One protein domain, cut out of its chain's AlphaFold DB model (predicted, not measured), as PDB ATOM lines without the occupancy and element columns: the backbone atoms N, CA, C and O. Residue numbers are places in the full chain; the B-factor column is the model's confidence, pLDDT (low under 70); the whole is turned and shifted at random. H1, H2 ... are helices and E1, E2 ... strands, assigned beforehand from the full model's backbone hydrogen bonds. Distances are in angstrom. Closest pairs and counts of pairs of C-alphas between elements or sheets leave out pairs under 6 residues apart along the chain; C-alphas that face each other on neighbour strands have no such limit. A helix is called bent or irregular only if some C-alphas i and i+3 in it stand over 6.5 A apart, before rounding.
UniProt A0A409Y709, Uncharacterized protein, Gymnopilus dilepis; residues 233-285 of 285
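What this domain is: This is residues 233 to 285 of the 285 residues of an uncharacterized protein of Gymnopilus dilepis (UniProt A0A409Y709). A small hairpin of two strands, E1 and E2, has helix H1 packed along E1, on the side of E1 away from E2, while the longer helix H2 leads away from the end of E2, passes H1 with its first half and then sticks out as an arm. Only residues 276 to 285, the far part of H2 and the last residues after it, stand free of this body. The printed part has 53 residues with two named helices and two named strands, in the order H1, E1, E2, H2; the sheet has the order E1 - E2 and is antiparallel, and the class is mixed, helices and strands. The whole is only just compact, close to loose, with a radius of gyration of the C-alphas of 11.7 A, and it spans 37 by 25 by 16 A.

How they stand to each other: The sheet is made of E1, residues 251 to 254, and E2, residues 258 to 262, which are antiparallel neighbours and form a hairpin, with 148 degrees between their N-to-C directions. The C-alphas of Met 251 and Ala 262 face each other at 4.4 A, and those of Thr 254 and Gly 258 face each other at 4.9 A. Across the pair, N 252 and O 261 are within hydrogen-bond range at 2.8 A, and so are N 260 and O 252 at 2.9 A. H1, residues 235 to 249, has 10 pairs of C-alphas within 8 A of E1, and the closest C-alphas of the two are those of Trp 245 and Met 251, 5.4 A apart. H1 and E2 are near each other, with 9 pairs of C-alphas within 10 A. H2, residues 265 to 281, and H1 touch, with 4 pairs of C-alphas within 8 A; the closest C-alphas are those of Ala 246 and Leu 268, 7.2 A apart. H2 touches H1 with residues 268 to 275 alone. The two helices run opposite ways at a shallow tilt of 34 degrees, only just short of steep. E1 and H2 have 1 pair of C-alphas within 8 A, those of Glu 252 and Tyr 267, 7.6 A apart. Every O i to N i+4 pair is within hydrogen-bond range in H1, and 10 of 13 are in H2.

Where its parts are: E1 begins at C-alpha 251, at (-44.966, 11.822, -17.480), and is 10.0 A long from first to last C-alpha. E2 measures 12.2 A from C-alpha 258 to C-alpha 262. H1 has 15 residues and is 20.6 A long; it begins at C-alpha 235, at (-29.222, 6.917, -8.350). H2 has 17 residues and is the longest helix, at 25.2 A; it begins at C-alpha 265, at (-50.419, 2.563, -15.352), and ends at C-alpha 281, at (-32.355, -3.622, 1.019). Neither helix is bent.

The domain as a whole: The C-alphas of Arg 261 and Gly 285 are the two farthest apart, at 36.9 A, and the first and last printed C-alphas, those of Ala 233 and Gly 285, are 24.0 A apart. Residues 276 to 285, of which 276 to 281 belong to H2, stand free. Without them the body has 43 residues and spans 26 by 21 by 16 A, with a radius of gyration of 9.4 A. The printed part has no cut, and Gly 285 is the chain's last residue. The links H1 to E1, E1 to E2 and E2 to H2 are tight, with 1, 3 and 2 residues between the elements. The mean pLDDT of the printed part is 78.7, and the model's confidence is low, under 70, at residues 278 to 285.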
ATOM      1  N   ALA A 233     -26.666  12.257 -12.207       86.62
ATOM      2  CA  ALA A 233     -26.021  10.944 -12.307       86.62
ATOM      3  C   ALA A 233     -26.273  10.063 -11.068       86.62
ATOM      4  O   ALA A 233     -26.040   8.853 -11.106       86.62
ATOM      5  N   ASP A 234     -26.707  10.673  -9.962       84.69
ATOM      6  CA  ASP A 234     -26.949   9.979  -8.703       84.69
ATOM      7  C   ASP A 234     -28.217   9.121  -8.757       84.69
ATOM      8  O   ASP A 234     -29.264   9.558  -9.234       84.69
ATOM      9  N   LYS A 235     -28.129   7.890  -8.248       83.00
ATOM     10  CA  LYS A 235     -29.222   6.917  -8.350       83.00
ATOM     11  C   LYS A 235     -30.455   7.352  -7.557       83.00
ATOM     12  O   LYS A 235     -31.566   7.137  -8.038       83.00
ATOM     13  N   GLU A 236     -30.280   7.967  -6.390       80.88
ATOM     14  CA  GLU A 236     -31.408   8.407  -5.564       80.88
ATOM     15  C   GLU A 236     -32.083   9.638  -6.163       80.88
ATOM     16  O   GLU A 236     -33.309   9.675  -6.258       80.88
ATOM     17  N   LEU A 237     -31.307  10.595  -6.682       82.94
ATOM     18  CA  LEU A 237     -31.880  11.734  -7.409       82.94
ATOM     19  C   LEU A 237     -32.613  11.301  -8.686       82.94
ATOM     20  O   LEU A 237     -33.685  11.826  -8.984       82.94
ATOM     21  N   ILE A 238     -32.086  10.317  -9.423       87.12
ATOM     22  CA  ILE A 238     -32.770   9.736 -10.589       87.12
ATOM     23  C   ILE A 238     -34.104   9.111 -10.171       87.12
ATOM     24  O   ILE A 238     -35.117   9.338 -10.835       87.12
ATOM     25  N   ARG A 239     -34.131   8.328  -9.084       83.31
ATOM     26  CA  ARG A 239     -35.376   7.734  -8.568       83.31
ATOM     27  C   ARG A 239     -36.375   8.809  -8.154       83.31
ATOM     28  O   ARG A 239     -37.538   8.724  -8.546       83.31
ATOM     29  N   PHE A 240     -35.917   9.840  -7.445       82.50
ATOM     30  CA  PHE A 240     -36.765  10.961  -7.053       82.50
ATOM     31  C   PHE A 240     -37.357  11.684  -8.261       82.50
ATOM     32  O   PHE A 240     -38.564  11.899  -8.298       82.50
ATOM     33  N   LEU A 241     -36.555  12.013  -9.278       86.00
ATOM     34  CA  LEU A 241     -37.060  12.686 -10.476       86.00
ATOM     35  C   LEU A 241     -38.037  11.813 -11.264       86.00
ATOM     36  O   LEU A 241     -39.053  12.325 -11.728       86.00
ATOM     37  N   ARG A 242     -37.789  10.500 -11.375       86.25
ATOM     38  CA  ARG A 242     -38.745   9.562 -11.993       86.25
ATOM     39  C   ARG A 242     -40.100   9.602 -11.296       86.25
ATOM     40  O   ARG A 242     -41.119   9.648 -11.978       86.25
ATOM     41  N   TRP A 243     -40.099   9.598  -9.965       85.06
ATOM     42  CA  TRP A 243     -41.305   9.763  -9.156       85.06
ATOM     43  C   TRP A 243     -41.938  11.140  -9.360       85.06
ATOM     44  O   TRP A 243     -43.115  11.224  -9.689       85.06
ATOM     45  N   LYS A 244     -41.160  12.218  -9.271       84.25
ATOM     46  CA  LYS A 244     -41.655  13.595  -9.368       84.25
ATOM     47  C   LYS A 244     -42.332  13.870 -10.715       84.25
ATOM     48  O   LYS A 244     -43.460  14.355 -10.744       84.25
ATOM     49  N   TRP A 245     -41.704  13.477 -11.826       87.75
ATOM     50  CA  TRP A 245     -42.297  13.570 -13.168       87.75
ATOM     51  C   TRP A 245     -43.569  12.730 -13.315       87.75
ATOM     52  O   TRP A 245     -44.543  13.187 -13.916       87.75
ATOM     53  N   ALA A 246     -43.588  11.526 -12.741       84.81
ATOM     54  CA  ALA A 246     -44.741  10.639 -12.803       84.81
ATOM     55  C   ALA A 246     -45.935  11.171 -11.995       84.81
ATOM     56  O   ALA A 246     -47.064  11.137 -12.477       84.81
ATOM     57  N   CYS A 247     -45.687  11.688 -10.793       78.19
ATOM     58  CA  CYS A 247     -46.723  12.123  -9.857       78.19
ATOM     59  C   CYS A 247     -47.249  13.529 -10.158       78.19
ATOM     60  O   CYS A 247     -48.449  13.773 -10.045       78.19
ATOM     61  N   MET A 248     -46.361  14.461 -10.520       80.19
ATOM     62  CA  MET A 248     -46.730  15.870 -10.702       80.19
ATOM     63  C   MET A 248     -47.199  16.160 -12.126       80.19
ATOM     64  O   MET A 248     -48.226  16.806 -12.321       80.19
ATOM     65  N   GLU A 249     -46.471  15.651 -13.119       84.12
ATOM     66  CA  GLU A 249     -46.732  15.943 -14.534       84.12
ATOM     67  C   GLU A 249     -47.445  14.789 -15.250       84.12
ATOM     68  O   GLU A 249     -47.970  14.965 -16.350       84.12
ATOM     69  N   GLY A 250     -47.503  13.600 -14.638       85.31
ATOM     70  CA  GLY A 250     -48.069  12.418 -15.285       85.31
ATOM     71  C   GLY A 250     -47.217  11.943 -16.457       85.31
ATOM     72  O   GLY A 250     -47.766  11.440 -17.436       85.31
ATOM     73  N   MET A 251     -45.894  12.123 -16.389       87.56
ATOM     74  CA  MET A 251     -44.966  11.822 -17.480       87.56
ATOM     75  C   MET A 251     -43.962  10.732 -17.098       87.56
ATOM     76  O   MET A 251     -43.469  10.658 -15.975       87.56
ATOM     77  N   GLU A 252     -43.629   9.887 -18.067       88.69
ATOM     78  CA  GLU A 252     -42.504   8.962 -18.005       88.69
ATOM     79  C   GLU A 252     -41.209   9.730 -18.289       88.69
ATOM     80  O   GLU A 252     -41.078  10.393 -19.323       88.69
ATOM     81  N   TRP A 253     -40.244   9.619 -17.377       90.81
ATOM     82  CA  TRP A 253     -38.957  10.298 -17.462       90.81
ATOM     83  C   TRP A 253     -37.804   9.307 -17.321       90.81
ATOM     84  O   TRP A 253     -37.865   8.360 -16.533       90.81
ATOM     85  N   THR A 254     -36.727   9.543 -18.067       87.12
ATOM     86  CA  THR A 254     -35.482   8.776 -17.982       87.12
ATOM     87  C   THR A 254     -34.267   9.698 -17.892       87.12
ATOM     88  O   THR A 254     -34.260  10.767 -18.499       87.12
ATOM     89  N   PRO A 255     -33.190   9.275 -17.211       82.88
ATOM     90  CA  PRO A 255     -31.995  10.104 -17.047       82.88
ATOM     91  C   PRO A 255     -31.228  10.354 -18.355       82.88
ATOM     92  O   PRO A 255     -30.441  11.290 -18.434       82.88
ATOM     93  N   THR A 256     -31.426   9.522 -19.383       82.56
ATOM     94  CA  THR A 256     -30.723   9.636 -20.671       82.56
ATOM     95  C   THR A 256     -31.488  10.445 -21.711       82.56
ATOM     96  O   THR A 256     -30.857  11.115 -22.525       82.56
ATOM     97  N   GLN A 257     -32.822  10.364 -21.720       79.81
ATOM     98  CA  GLN A 257     -33.668  10.992 -22.744       79.81
ATOM     99  C   GLN A 257     -34.554  12.112 -22.185       79.81
ATOM    100  O   GLN A 257     -35.163  12.841 -22.961       79.81
ATOM    101  N   GLY A 258     -34.622  12.276 -20.863       85.81
ATOM    102  CA  GLY A 258     -35.562  13.183 -20.220       85.81
ATOM    103  C   GLY A 258     -36.990  12.646 -20.309       85.81
ATOM    104  O   GLY A 258     -37.230  11.455 -20.101       85.81
ATOM    105  N   VAL A 259     -37.941  13.530 -20.605       87.06
ATOM    106  CA  VAL A 259     -39.363  13.191 -20.747       87.06
ATOM    107  C   VAL A 259     -39.596  12.401 -22.035       87.06
ATOM    108  O   VAL A 259     -39.266  12.873 -23.119       87.06
ATOM    109  N   ILE A 260     -40.191  11.212 -21.921       87.44
ATOM    110  CA  ILE A 260     -40.452  10.327 -23.065       87.44
ATOM    111  C   ILE A 260     -41.906  10.433 -23.534       87.44
ATOM    112  O   ILE A 260     -42.166  10.662 -24.712       87.44
ATOM    113  N   ARG A 261     -42.864  10.195 -22.632       86.25
ATOM    114  CA  ARG A 261     -44.301  10.079 -22.948       86.25
ATOM    115  C   ARG A 261     -45.157  10.261 -21.695       86.25
ATOM    116  O   ARG A 261     -44.618  10.380 -20.601       86.25
ATOM    117  N   ALA A 262     -46.481  10.229 -21.840       88.44
ATOM    118  CA  ALA A 262     -47.392  10.172 -20.698       88.44
ATOM    119  C   ALA A 262     -47.201   8.870 -19.896       88.44
ATOM    120  O   ALA A 262     -47.079   7.784 -20.472       88.44
ATOM    121  N   ALA A 263     -47.184   8.981 -18.569       87.00
ATOM    122  CA  ALA A 263     -47.023   7.858 -17.660       87.00
ATOM    123  C   ALA A 263     -48.175   6.863 -17.848       87.00
ATOM    124  O   ALA A 263     -49.353   7.203 -17.749       87.00
ATOM    125  N   THR A 264     -47.821   5.615 -18.142       86.88
ATOM    126  CA  THR A 264     -48.785   4.513 -18.248       86.88
ATOM    127  C   THR A 264     -48.969   3.866 -16.877       86.88
ATOM    128  O   THR A 264     -48.020   3.804 -16.100       86.88
ATOM    129  N   GLU A 265     -50.144   3.304 -16.596       82.56
ATOM    130  CA  GLU A 265     -50.419   2.563 -15.352       82.56
ATOM    131  C   GLU A 265     -49.353   1.491 -15.063       82.56
ATOM    132  O   GLU A 265     -48.775   1.454 -13.982       82.56
ATOM    133  N   LYS A 266     -48.963   0.716 -16.085       86.38
ATOM    134  CA  LYS A 266     -47.876  -0.273 -15.989       86.38
ATOM    135  C   LYS A 266     -46.537   0.331 -15.539       86.38
ATOM    136  O   LYS A 266     -45.792  -0.314 -14.805       86.38
ATOM    137  N   TYR A 267     -46.213   1.544 -15.990       85.50
ATOM    138  CA  TYR A 267     -44.994   2.248 -15.583       85.50
ATOM    139  C   TYR A 267     -45.078   2.692 -14.120       85.50
ATOM    140  O   TYR A 267     -44.116   2.504 -13.379       85.50
ATOM    141  N   LEU A 268     -46.232   3.215 -13.693       82.69
ATOM    142  CA  LEU A 268     -46.464   3.619 -12.306       82.69
ATOM    143  C   LEU A 268     -46.367   2.427 -11.351       82.69
ATOM    144  O   LEU A 268     -45.634   2.508 -10.372       82.69
ATOM    145  N   CYS A 269     -47.008   1.296 -11.668       79.56
ATOM    146  CA  CYS A 269     -46.901   0.079 -10.857       79.56
ATOM    147  C   CYS A 269     -45.445  -0.388 -10.735       79.56
ATOM    148  O   CYS A 269     -44.979  -0.680  -9.638       79.56
ATOM    149  N   LYS A 270     -44.697  -0.398 -11.848       85.44
ATOM    150  CA  LYS A 270     -43.270  -0.748 -11.837       85.44
ATOM    151  C   LYS A 270     -42.458   0.203 -10.957       85.44
ATOM    152  O   LYS A 270     -41.579  -0.243 -10.233       85.44
ATOM    153  N   LEU A 271     -42.744   1.501 -11.031       83.31
ATOM    154  CA  LEU A 271     -42.059   2.518 -10.241       83.31
ATOM    155  C   LEU A 271     -42.338   2.355  -8.744       83.31
ATOM    156  O   LEU A 271     -41.403   2.435  -7.959       83.31
ATOM    157  N   VAL A 272     -43.587   2.086  -8.356       79.19
ATOM    158  CA  VAL A 272     -43.957   1.818  -6.958       79.19
ATOM    159  C   VAL A 272     -43.214   0.589  -6.436       79.19
ATOM    160  O   VAL A 272     -42.532   0.691  -5.422       79.19
ATOM    161  N   MET A 273     -43.228  -0.523  -7.179       78.94
ATOM    162  CA  MET A 273     -42.502  -1.738  -6.787       78.94
ATOM    163  C   MET A 273     -40.987  -1.511  -6.650       78.94
ATOM    164  O   MET A 273     -40.368  -2.013  -5.716       78.94
ATOM    165  N   GLU A 274     -40.377  -0.751  -7.569       80.25
ATOM    166  CA  GLU A 274     -38.950  -0.393  -7.502       80.25
ATOM    167  C   GLU A 274     -38.626   0.495  -6.289       80.25
ATOM    168  O   GLU A 274     -37.536   0.390  -5.730       80.25
ATOM    169  N   LEU A 275     -39.537   1.384  -5.889       73.06
ATOM    170  CA  LEU A 275     -39.357   2.218  -4.699       73.06
ATOM    171  C   LEU A 275     -39.512   1.390  -3.419       73.06
ATOM    172  O   LEU A 275     -38.716   1.547  -2.494       73.06
ATOM    173  N   GLU A 276     -40.471   0.466  -3.383       71.69
ATOM    174  CA  GLU A 276     -40.707  -0.416  -2.238       71.69
ATOM    175  C   GLU A 276     -39.538  -1.372  -1.981       71.69
ATOM    176  O   GLU A 276     -39.053  -1.442  -0.853       71.69
ATOM    177  N   SER A 277     -38.994  -2.018  -3.017       70.12
ATOM    178  CA  SER A 277     -37.907  -2.995  -2.846       70.12
ATOM    179  C   SER A 277     -36.625  -2.386  -2.264       70.12
ATOM    180  O   SER A 277     -35.881  -3.041  -1.536       70.12
ATOM    181  N   THR A 278     -36.352  -1.112  -2.553       64.88
ATOM    182  CA  THR A 278     -35.171  -0.420  -2.009       64.88
ATOM    183  C   THR A 278     -35.272  -0.143  -0.508       64.88
ATOM    184  O   THR A 278     -34.251   0.067   0.149       64.88
ATOM    185  N   MET A 279     -36.477  -0.154   0.069       58.84
ATOM    186  CA  MET A 279     -36.648   0.019   1.513       58.84
ATOM    187  C   MET A 279     -36.170  -1.202   2.298       58.84
ATOM    188  O   MET A 279     -35.600  -1.037   3.384       58.84
ATOM    189  N   ASP A 280     -36.358  -2.389   1.720       55.84
ATOM    190  CA  ASP A 280     -35.987  -3.668   2.315       55.84
ATOM    191  C   ASP A 280     -34.474  -3.892   2.258       55.84
ATOM    192  O   ASP A 280     -33.871  -4.257   3.265       55.84
ATOM    193  N   GLU A 281     -33.823  -3.561   1.136       56.84
ATOM    194  CA  GLU A 281     -32.355  -3.622   1.019       56.84
ATOM    195  C   GLU A 281     -31.655  -2.689   2.021       56.84
ATOM    196  O   GLU A 281     -30.646  -3.048   2.625       56.84
ATOM    197  N   ASN A 282     -32.234  -1.512   2.281       51.41
ATOM    198  CA  ASN A 282     -31.748  -0.572   3.294       51.41
ATOM    199  C   ASN A 282     -32.142  -0.961   4.737       51.41
ATOM    200  O   ASN A 282     -31.969  -0.158   5.656       51.41
ATOM    201  N   ASN A 283     -32.766  -2.122   4.963       45.47
ATOM    202  CA  ASN A 283     -33.187  -2.604   6.286       45.47
ATOM    203  C   ASN A 283     -32.306  -3.732   6.844       45.47
ATOM    204  O   ASN A 283     -32.499  -4.127   7.989       45.47
ATOM    205  N   VAL A 284     -31.365  -4.244   6.049       41.59
ATOM    206  CA  VAL A 284     -30.546  -5.426   6.384       41.59
ATOM    207  C   VAL A 284     -29.084  -5.053   6.718       41.59
ATOM    208  O   VAL A 284     -28.253  -5.935   6.910       41.59
ATOM    209  N   GLY A 285     -28.754  -3.760   6.809       36.78
ATOM    210  CA  GLY A 285     -27.389  -3.261   7.046       36.78
ATOM    211  C   GLY A 285     -27.195  -2.586   8.391       36.78
ATOM    212  O   GLY A 285     -28.071  -1.769   8.754       36.78
TER     213      GLY A 285